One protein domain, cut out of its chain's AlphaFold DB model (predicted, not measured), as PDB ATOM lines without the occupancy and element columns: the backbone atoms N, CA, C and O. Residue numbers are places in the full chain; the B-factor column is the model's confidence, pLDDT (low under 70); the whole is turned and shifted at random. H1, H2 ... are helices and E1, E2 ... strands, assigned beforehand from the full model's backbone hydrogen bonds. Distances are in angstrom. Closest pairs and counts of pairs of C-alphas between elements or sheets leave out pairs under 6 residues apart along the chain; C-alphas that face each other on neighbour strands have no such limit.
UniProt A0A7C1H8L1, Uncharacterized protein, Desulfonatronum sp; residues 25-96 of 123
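What this domain is: This is residues 25 to 96 of the 123 residues of an uncharacterized protein of Desulfonatronum sp (UniProt A0A7C1H8L1). A long helical hairpin, H3 and H4 side by side, makes one end of this domain, and a small head makes the other, where a short helical hairpin, H1 and H2, is set crosswise to the long one. Beside that head the two ends of the printed part come together as a small two-stranded antiparallel ribbon, E1 and E2, while residues 70 to 75 stick out at the far tip of the long hairpin. The printed part has 72 residues with four named helices and two named strands, in the order E1, H1, H2, H3, H4, E2, and its class is mostly helix. The whole is only just loose, close to compact, with a radius of gyration of the C-alphas of 13.6 A and spans of 43 by 21 by 15 A.

How they stand to each other: The sheet pairs E1, residues 26 to 28, with E2, residues 93 to 95, antiparallel at 144 degrees between their directions. N 28 and O 93 are 2.9 A apart and N 95 and O 26 are 2.8 A apart, both within hydrogen-bond range. The C-alphas of Arg 27 and Asp 94, which face each other, are 4.4 A apart. The closest C-alphas of E2 and H1, residues 30 to 35, are those of Phe 95 and Cys 33, 7.7 A apart. H1 and H2, residues 40 to 50, form a helical hairpin: they touch, closest at the C-alphas of Cys 33 and Cys 47, 5.9 A apart, at a shallow tilt of 13 degrees, opposite ways. H2 is close to but not clearly touching H3, residues 52 to 66, and about perpendicular to it at 82 degrees; their closest C-alphas are those of Asn 48 and Leu 55, 7.4 A apart. H3 and H4, residues 74 to 88, form the other helical hairpin: they touch at a shallow tilt of 19 degrees, opposite ways, closest at the C-alphas of Cys 58 and Arg 84, 5.4 A apart. H4 only just touches H1, with 3 pairs of C-alphas within 8 A, by its residues 85 to 88 alone; the closest C-alphas are those of Leu 88 and Tyr 30, 6.0 A apart. H2 and H4 are apart. Every O i to N i+4 pair is within hydrogen-bond range in H1, H3 and H4, against 5 of 7 in H2.

Where its parts are: E1 begins at C-alpha 26, (39.200, 4.437, 51.155), and E2 ends at C-alpha 95, (34.971, 3.393, 48.047). H2 is 14.7 A long, H3 20.7 A and H4 21.2 A; H4 begins at C-alpha 74, (29.354, 35.230, 35.863).

The domain as a whole: The two C-alphas farthest apart are those of Thr 25 and Pro 71, 43.9 A. The printed part has no cut, and its first and last C-alphas, of Thr 25 and Asn 96, are 5.3 A apart. The link from H3 to H4 is short, with 7 residues; the other links are tight. Mean pLDDT of the printed part is 89.8, and residues 25 and 42 are under 70.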
ATOM      1  N   THR A  25      39.636  -0.087  51.648       55.84
ATOM      2  CA  THR A  25      38.463   0.712  51.336       55.84
ATOM      3  C   THR A  25      38.766   2.125  51.809       55.84
ATOM      4  O   THR A  25      38.915   2.360  53.008       55.84
ATOM      5  N   GLU A  26      38.910   3.042  50.863       71.44
ATOM      6  CA  GLU A  26      39.200   4.437  51.155       71.44
ATOM      7  C   GLU A  26      37.904   5.125  51.557       71.44
ATOM      8  O   GLU A  26      36.846   4.894  50.966       71.44
ATOM      9  N   ARG A  27      37.971   5.943  52.603       83.31
ATOM     10  CA  ARG A  27      36.810   6.660  53.117       83.31
ATOM     11  C   ARG A  27      36.975   8.140  52.831       83.31
ATOM     12  O   ARG A  27      37.848   8.784  53.407       83.31
ATOM     13  N   GLY A  28      36.099   8.693  52.006       87.38
ATOM     14  CA  GLY A  28      36.186  10.087  51.586       87.38
ATOM     15  C   GLY A  28      34.930  10.572  50.879       87.38
ATOM     16  O   GLY A  28      33.906   9.891  50.836       87.38
ATOM     17  N   THR A  29      35.002  11.786  50.366       91.12
ATOM     18  CA  THR A  29      33.946  12.450  49.607       91.12
ATOM     19  C   THR A  29      34.070  12.158  48.114       91.12
ATOM     20  O   THR A  29      35.055  11.576  47.654       91.12
ATOM     21  N   TYR A  30      33.091  12.605  47.328       90.25
ATOM     22  CA  TYR A  30      33.190  12.532  45.870       90.25
ATOM     23  C   TYR A  30      34.439  13.261  45.344       90.25
ATOM     24  O   TYR A  30      35.106  12.771  44.434       90.25
ATOM     25  N   ILE A  31      34.785  14.404  45.949       88.69
ATOM     26  CA  ILE A  31      35.968  15.190  45.580       88.69
ATOM     27  C   ILE A  31      37.252  14.400  45.858       88.69
ATOM     28  O   ILE A  31      38.127  14.349  44.997       88.69
ATOM     29  N   ASP A  32      37.331  13.718  47.004       86.38
ATOM     30  CA  ASP A  32      38.473  12.857  47.339       86.38
ATOM     31  C   ASP A  32      38.608  11.704  46.329       86.38
ATOM     32  O   ASP A  32      39.700  11.427  45.834       86.38
ATOM     33  N   CYS A  33      37.489  11.085  45.939       85.19
ATOM     34  CA  CYS A  33      37.475  10.010  44.944       85.19
ATOM     35  C   CYS A  33      38.005  10.469  43.573       85.19
ATOM     36  O   CYS A  33      38.848   9.797  42.973       85.19
ATOM     37  N   ILE A  34      37.544  11.627  43.085       87.00
ATOM     38  CA  ILE A  34      37.958  12.180  41.788       87.00
ATOM     39  C   ILE A  34      39.416  12.646  41.814       87.00
ATOM     40  O   ILE A  34      40.157  12.347  40.881       87.00
ATOM     41  N   HIS A  35      39.851  13.344  42.865       83.06
ATOM     42  CA  HIS A  35      41.210  13.889  42.943       83.06
ATOM     43  C   HIS A  35      42.279  12.829  43.188       83.06
ATOM     44  O   HIS A  35      43.403  12.984  42.720       83.06
ATOM     45  N   GLY A  36      41.957  11.754  43.906       78.19
ATOM     46  CA  GLY A  36      42.909  10.661  44.097       78.19
ATOM     47  C   GLY A  36      42.946   9.680  42.928       78.19
ATOM     48  O   GLY A  36      43.754   8.757  42.935       78.19
ATOM     49  N   CYS A  37      42.086   9.850  41.920       75.50
ATOM     50  CA  CYS A  37      42.064   8.982  40.757       75.50
ATOM     51  C   CYS A  37      43.276   9.245  39.839       75.50
ATOM     52  O   CYS A  37      43.370  10.323  39.252       75.50
ATOM     53  N   PRO A  38      44.174   8.261  39.642       72.19
ATOM     54  CA  PRO A  38      45.350   8.439  38.789       72.19
ATOM     55  C   PRO A  38      45.005   8.477  37.292       72.19
ATOM     56  O   PRO A  38      45.762   9.038  36.506       72.19
ATOM     57  N   ASP A  39      43.861   7.908  36.898       76.25
ATOM     58  CA  ASP A  39      43.307   7.995  35.544       76.25
ATOM     59  C   ASP A  39      41.814   8.326  35.611       76.25
ATOM     60  O   ASP A  39      40.960   7.439  35.742       76.25
ATOM     61  N   LEU A  40      41.515   9.627  35.526       71.25
ATOM     62  CA  LEU A  40      40.167  10.192  35.609       71.25
ATOM     63  C   LEU A  40      39.161   9.459  34.716       71.25
ATOM     64  O   LEU A  40      38.053   9.181  35.163       71.25
ATOM     65  N   ILE A  41      39.539   9.062  33.497       73.62
ATOM     66  CA  ILE A  41      38.614   8.406  32.558       73.62
ATOM     67  C   ILE A  41      38.083   7.094  33.143       73.62
ATOM     68  O   ILE A  41      36.926   6.727  32.927       73.62
ATOM     69  N   VAL A  42      38.913   6.398  33.916       69.00
ATOM     70  CA  VAL A  42      38.579   5.086  34.458       69.00
ATOM     71  C   VAL A  42      37.877   5.190  35.808       69.00
ATOM     72  O   VAL A  42      36.857   4.522  35.997       69.00
ATOM     73  N   CYS A  43      38.362   6.005  36.758       77.00
ATOM     74  CA  CYS A  43      37.696   6.066  38.069       77.00
ATOM     75  C   CYS A  43      36.477   6.986  38.105       77.00
ATOM     76  O   CYS A  43      35.671   6.817  39.015       77.00
ATOM     77  N   THR A  44      36.277   7.902  37.146       85.19
ATOM     78  CA  THR A  44      35.087   8.772  37.150       85.19
ATOM     79  C   THR A  44      33.797   7.958  37.170       85.19
ATOM     80  O   THR A  44      32.911   8.279  37.954       85.19
ATOM     81  N   ASN A  45      33.699   6.865  36.407       86.44
ATOM     82  CA  ASN A  45      32.509   6.007  36.446       86.44
ATOM     83  C   ASN A  45      32.295   5.389  37.838       86.44
ATOM     84  O   ASN A  45      31.195   5.460  38.375       86.44
ATOM     85  N   CYS A  46      33.359   4.874  38.461       86.19
ATOM     86  CA  CYS A  46      33.305   4.310  39.813       86.19
ATOM     87  C   CYS A  46      32.888   5.350  40.870       86.19
ATOM     88  O   CYS A  46      32.002   5.092  41.691       86.19
ATOM     89  N   CYS A  47      33.485   6.546  40.836       88.06
ATOM     90  CA  CYS A  47      33.128   7.643  41.733       88.06
ATOM     91  C   CYS A  47      31.680   8.095  41.497       88.06
ATOM     92  O   CYS A  47      30.927   8.268  42.452       88.06
ATOM     93  N   ASN A  48      31.256   8.223  40.238       92.25
ATOM     94  CA  ASN A  48      29.891   8.610  39.892       92.25
ATOM     95  C   ASN A  48      28.859   7.597  40.381       92.25
ATOM     96  O   ASN A  48      27.827   7.994  40.910       92.25
ATOM     97  N   GLU A  49      29.127   6.298  40.246       91.25
ATOM     98  CA  GLU A  49      28.236   5.251  40.750       91.25
ATOM     99  C   GLU A  49      28.145   5.285  42.280       91.25
ATOM    100  O   GLU A  49      27.044   5.332  42.840       91.25
ATOM    101  N   THR A  50      29.297   5.349  42.955       90.56
ATOM    102  CA  THR A  50      29.392   5.330  44.425       90.56
ATOM    103  C   THR A  50      28.712   6.539  45.069       90.56
ATOM    104  O   THR A  50      28.032   6.413  46.090       90.56
ATOM    105  N   PHE A  51      28.872   7.711  44.458       94.25
ATOM    106  CA  PHE A  51      28.367   8.990  44.954       94.25
ATOM    107  C   PHE A  51      27.154   9.497  44.159       94.25
ATOM    108  O   PHE A  51      26.778  10.663  44.265       94.25
ATOM    109  N   SER A  52      26.497   8.622  43.393       95.00
ATOM    110  CA  SER A  52      25.369   8.963  42.510       95.00
ATOM    111  C   SER A  52      24.272   9.769  43.210       95.00
ATOM    112  O   SER A  52      23.754  10.742  42.657       95.00
ATOM    113  N   SER A  53      23.949   9.414  44.455       95.44
ATOM    114  CA  SER A  53      22.928  10.109  45.245       95.44
ATOM    115  C   SER A  53      23.312  11.553  45.584       95.44
ATOM    116  O   SER A  53      22.470  12.451  45.467       95.44
ATOM    117  N   ILE A  54      24.553  11.793  46.028       95.62
ATOM    118  CA  ILE A  54      25.001  13.144  46.391       95.62
ATOM    119  C   ILE A  54      25.212  13.987  45.133       95.62
ATOM    120  O   ILE A  54      24.789  15.138  45.114       95.62
ATOM    121  N   LEU A  55      25.724  13.394  44.048       96.81
ATOM    122  CA  LEU A  55      25.829  14.044  42.741       96.81
ATOM    123  C   LEU A  55      24.473  14.541  42.254       96.81
ATOM    124  O   LEU A  55      24.310  15.734  42.032       96.81
ATOM    125  N   THR A  56      23.474  13.656  42.212       97.56
ATOM    126  CA  THR A  56      22.109  14.008  41.789       97.56
ATOM    127  C   THR A  56      21.558  15.183  42.596       97.56
ATOM    128  O   THR A  56      20.963  16.107  42.046       97.56
ATOM    129  N   THR A  57      21.767  15.167  43.913       97.75
ATOM    130  CA  THR A  57      21.262  16.217  44.807       97.75
ATOM    131  C   THR A  57      21.991  17.544  44.594       97.75
ATOM    132  O   THR A  57      21.351  18.590  44.479       97.75
ATOM    133  N   CYS A  58      23.322  17.520  44.533       97.56
ATOM    134  CA  CYS A  58      24.134  18.723  44.383       97.56
ATOM    135  C   CYS A  58      24.002  19.341  42.986       97.56
ATOM    136  O   CYS A  58      23.937  20.564  42.880       97.56
ATOM    137  N   ASP A  59      23.897  18.520  41.938       97.81
ATOM    138  CA  ASP A  59      23.648  18.970  40.567       97.81
ATOM    139  C   ASP A  59      22.267  19.627  40.461       97.81
ATOM    140  O   ASP A  59      22.162  20.756  39.995       97.81
ATOM    141  N   ALA A  60      21.217  19.007  41.017       97.88
ATOM    142  CA  ALA A  60      19.884  19.612  41.039       97.88
ATOM    143  C   ALA A  60      19.848  20.950  41.800       97.88
ATOM    144  O   ALA A  60      19.107  21.864  41.431       97.88
ATOM    145  N   ASN A  61      20.633  21.084  42.873       97.12
ATOM    146  CA  ASN A  61      20.753  22.343  43.605       97.12
ATOM    147  C   ASN A  61      21.523  23.405  42.809       97.12
ATOM    148  O   ASN A  61      21.113  24.565  42.822       97.12
ATOM    149  N   ARG A  62      22.584  23.018  42.090       97.31
ATOM    150  CA  ARG A  62      23.298  23.913  41.172       97.31
ATOM    151  C   ARG A  62      22.361  24.413  40.080       97.31
ATOM    152  O   ARG A  62      22.246  25.617  39.908       97.31
ATOM    153  N   ASP A  63      21.643  23.519  39.410       97.81
ATOM    154  CA  ASP A  63      20.763  23.882  38.295       97.81
ATOM    155  C   ASP A  63      19.648  24.845  38.750       97.81
ATOM    156  O   ASP A  63      19.306  25.803  38.056       97.81
ATOM    157  N   ARG A  64      19.112  24.646  39.965       97.62
ATOM    158  CA  ARG A  64      18.170  25.592  40.590       97.62
ATOM    159  C   ARG A  64      18.804  26.947  40.890       97.62
ATOM    160  O   ARG A  64      18.125  27.957  40.748       97.62
ATOM    161  N   CYS A  65      20.057  26.967  41.335       97.50
ATOM    162  CA  CYS A  65      20.802  28.195  41.595       97.50
ATOM    163  C   CYS A  65      21.062  28.964  40.290       97.50
ATOM    164  O   CYS A  65      20.704  30.134  40.190       97.50
ATOM    165  N   GLU A  66      21.574  28.289  39.256       97.12
ATOM    166  CA  GLU A  66      21.868  28.890  37.948       97.12
ATOM    167  C   GLU A  66      20.609  29.458  37.280       97.12
ATOM    168  O   GLU A  66      20.658  30.528  36.675       97.12
ATOM    169  N   ALA A  67      19.455  28.802  37.444       96.94
ATOM    170  CA  ALA A  67      18.175  29.291  36.930       96.94
ATOM    171  C   ALA A  67      17.721  30.629  37.549       96.94
ATOM    172  O   ALA A  67      16.872  31.312  36.973       96.94
ATOM    173  N   LEU A  68      18.259  31.002  38.714       97.00
ATOM    174  CA  LEU A  68      17.985  32.278  39.378       97.00
ATOM    175  C   LEU A  68      18.996  33.368  38.995       97.00
ATOM    176  O   LEU A  68      18.774  34.538  39.321       97.00
ATOM    177  N   CYS A  69      20.081  33.018  38.300       96.69
ATOM    178  CA  CYS A  69      21.104  33.979  37.916       96.69
ATOM    179  C   CYS A  69      20.647  34.865  36.747       96.69
ATOM    180  O   CYS A  69      20.125  34.369  35.744       96.69
ATOM    181  N   PRO A  70      20.880  36.191  36.819       96.06
ATOM    182  CA  PRO A  70      20.676  37.069  35.676       96.06
ATOM    183  C   PRO A  70      21.552  36.647  34.481       96.06
ATOM    184  O   PRO A  70      22.707  36.259  34.683       96.06
ATOM    185  N   PRO A  71      21.067  36.773  33.232       93.75
ATOM    186  CA  PRO A  71      21.865  36.455  32.051       93.75
ATOM    187  C   PRO A  71      23.189  37.234  32.026       93.75
ATOM    188  O   PRO A  71      23.195  38.456  32.162       93.75
ATOM    189  N   GLY A  72      24.303  36.526  31.831       91.88
ATOM    190  CA  GLY A  72      25.646  37.116  31.762       91.88
ATOM    191  C   GLY A  72      26.275  37.476  33.113       91.88
ATOM    192  O   GLY A  72      27.384  38.004  33.131       91.88
ATOM    193  N   ASN A  73      25.607  37.192  34.236       96.25
ATOM    194  CA  ASN A  73      26.188  37.380  35.561       96.25
ATOM    195  C   ASN A  73      27.077  36.182  35.933       96.25
ATOM    196  O   ASN A  73      26.600  35.196  36.496       96.25
ATOM    197  N   MET A  74      28.365  36.280  35.593       96.19
ATOM    198  CA  MET A  74      29.354  35.230  35.863       96.19
ATOM    199  C   MET A  74      29.593  35.019  37.361       96.19
ATOM    200  O   MET A  74      29.693  33.873  37.779       96.19
ATOM    201  N   ASP A  75      29.581  36.084  38.170       97.38
ATOM    202  CA  ASP A  75      29.780  35.981  39.624       97.38
ATOM    203  C   ASP A  75      28.687  35.114  40.270       97.38
ATOM    204  O   ASP A  75      28.969  34.252  41.098       97.38
ATOM    205  N   CYS A  76      27.434  35.280  39.831       96.94
ATOM    206  CA  CYS A  76      26.322  34.449  40.294       96.94
ATOM    207  C   CYS A  76      26.500  32.970  39.914       96.94
ATOM    208  O   CYS A  76      26.267  32.083  40.733       96.94
ATOM    209  N   LEU A  77      26.929  32.688  38.679       96.62
ATOM    210  CA  LEU A  77      27.169  31.315  38.224       96.62
ATOM    211  C   LEU A  77      28.327  30.663  38.996       96.62
ATOM    212  O   LEU A  77      28.216  29.505  39.407       96.62
ATOM    213  N   ASP A  78      29.396  31.412  39.259       97.00
ATOM    214  CA  ASP A  78      30.539  30.949  40.048       97.00
ATOM    215  C   ASP A  78      30.127  30.613  41.487       97.00
ATOM    216  O   ASP A  78      30.522  29.569  42.016       97.00
ATOM    217  N   GLU A  79      29.267  31.423  42.112       97.50
ATOM    218  CA  GLU A  79      28.683  31.109  43.421       97.50
ATOM    219  C   GLU A  79      27.896  29.791  43.407       97.50
ATOM    220  O   GLU A  79      28.043  28.974  44.324       97.50
ATOM    221  N   CYS A  80      27.117  29.524  42.355       97.31
ATOM    222  CA  CYS A  80      26.393  28.260  42.199       97.31
ATOM    223  C   CYS A  80      27.342  27.055  42.063       97.31
ATOM    224  O   CYS A  80      27.113  26.003  42.673       97.31
ATOM    225  N   VAL A  81      28.434  27.199  41.308       95.88
ATOM    226  CA  VAL A  81      29.469  26.162  41.169       95.88
ATOM    227  C   VAL A  81      30.196  25.926  42.497       95.88
ATOM    228  O   VAL A  81      30.395  24.773  42.894       95.88
ATOM    229  N   MET A  82      30.539  26.986  43.233       96.25
ATOM    230  CA  MET A  82      31.131  26.871  44.570       96.25
ATOM    231  C   MET A  82      30.186  26.162  45.547       96.25
ATOM    232  O   MET A  82      30.604  25.247  46.260       96.25
ATOM    233  N   ALA A  83      28.900  26.522  45.548       96.12
ATOM    234  CA  ALA A  83      27.888  25.878  46.379       96.12
ATOM    235  C   ALA A  83      27.759  24.379  46.068       96.12
ATOM    236  O   ALA A  83      27.674  23.557  46.986       96.12
ATOM    237  N   ARG A  84      27.820  24.000  44.786       96.31
ATOM    238  CA  ARG A  84      27.854  22.595  44.368       96.31
ATOM    239  C   ARG A  84      29.075  21.864  44.914       96.31
ATOM    240  O   ARG A  84      28.922  20.777  45.465       96.31
ATOM    241  N   ASN A  85      30.268  22.434  44.777       92.56
ATOM    242  CA  ASN A  85      31.490  21.797  45.272       92.56
ATOM    243  C   ASN A  85      31.437  21.602  46.792       92.56
ATOM    244  O   ASN A  85      31.727  20.512  47.278       92.56
ATOM    245  N   ASN A  86      30.945  22.601  47.527       95.00
ATOM    246  CA  ASN A  86      30.713  22.489  48.967       95.00
ATOM    247  C   ASN A  86      29.694  21.390  49.312       95.00
ATOM    248  O   ASN A  86      29.868  20.671  50.294       95.00
ATOM    249  N   CYS A  87      28.642  21.231  48.506       96.56
ATOM    250  CA  CYS A  87      27.664  20.153  48.657       96.56
ATOM    251  C   CYS A  87      28.305  18.766  48.451       96.56
ATOM    252  O   CYS A  87      28.077  17.857  49.250       96.56
ATOM    253  N   LEU A  88      29.181  18.613  47.451       94.88
ATOM    254  CA  LEU A  88      29.873  17.348  47.154       94.88
ATOM    255  C   LEU A  88      30.863  16.905  48.244       94.88
ATOM    256  O   LEU A  88      31.265  15.742  48.260       94.88
ATOM    257  N   MET A  89      31.224  17.796  49.171       91.75
ATOM    258  CA  MET A  89      32.067  17.487  50.329       91.75
ATOM    259  C   MET A  89      31.284  16.962  51.548       91.75
ATOM    260  O   MET A  89      31.890  16.611  52.559       91.75
ATOM    261  N   GLN A  90      29.948  16.929  51.502       90.12
ATOM    262  CA  GLN A  90      29.131  16.586  52.677       90.12
ATOM    263  C   GLN A  90      28.938  15.080  52.875       90.12
ATOM    264  O   GLN A  90      28.776  14.631  54.009       90.12
ATOM    265  N   ASP A  91      28.951  14.297  51.794       86.06
ATOM    266  CA  ASP A  91      28.720  12.854  51.853       86.06
ATOM    267  C   ASP A  91      30.049  12.102  51.844       86.06
ATOM    268  O   ASP A  91      30.794  12.137  50.867       86.06
ATOM    269  N   THR A  92      30.352  11.436  52.956       89.06
ATOM    270  CA  THR A  92      31.553  10.613  53.103       89.06
ATOM    271  C   THR A  92      31.179   9.145  52.981       89.06
ATOM    272  O   THR A  92      30.425   8.622  53.807       89.06
ATOM    273  N   ARG A  93      31.759   8.465  51.995       84.12
ATOM    274  CA  ARG A  93      31.534   7.046  51.728       84.12
ATOM    275  C   ARG A  93      32.836   6.281  51.660       84.12
ATOM    276  O   ARG A  93      33.904   6.830  51.418       84.12
ATOM    277  N   ASP A  94      32.672   4.994  51.869       85.06
ATOM    278  CA  ASP A  94      33.671   3.973  51.645       85.06
ATOM    279  C   ASP A  94      33.669   3.623  50.143       85.06
ATOM    280  O   ASP A  94      32.609   3.324  49.586       85.06
ATOM    281  N   PHE A  95      34.823   3.681  49.475       80.50
ATOM    282  CA  PHE A  95      34.971   3.393  48.047       80.50
ATOM    283  C   PHE A  95      36.235   2.575  47.747       80.50
ATOM    284  O   PHE A  95      37.236   2.635  48.459       80.50
ATOM    285  N   ASN A  96      36.183   1.774  46.680       74.00
ATOM    286  CA  ASN A  96      37.304   0.953  46.214       74.00
ATOM    287  C   ASN A  96      37.330   0.957  44.681       74.00
ATOM    288  O   ASN A  96      36.748   0.082  44.038       74.00
TER     289      ASN A  96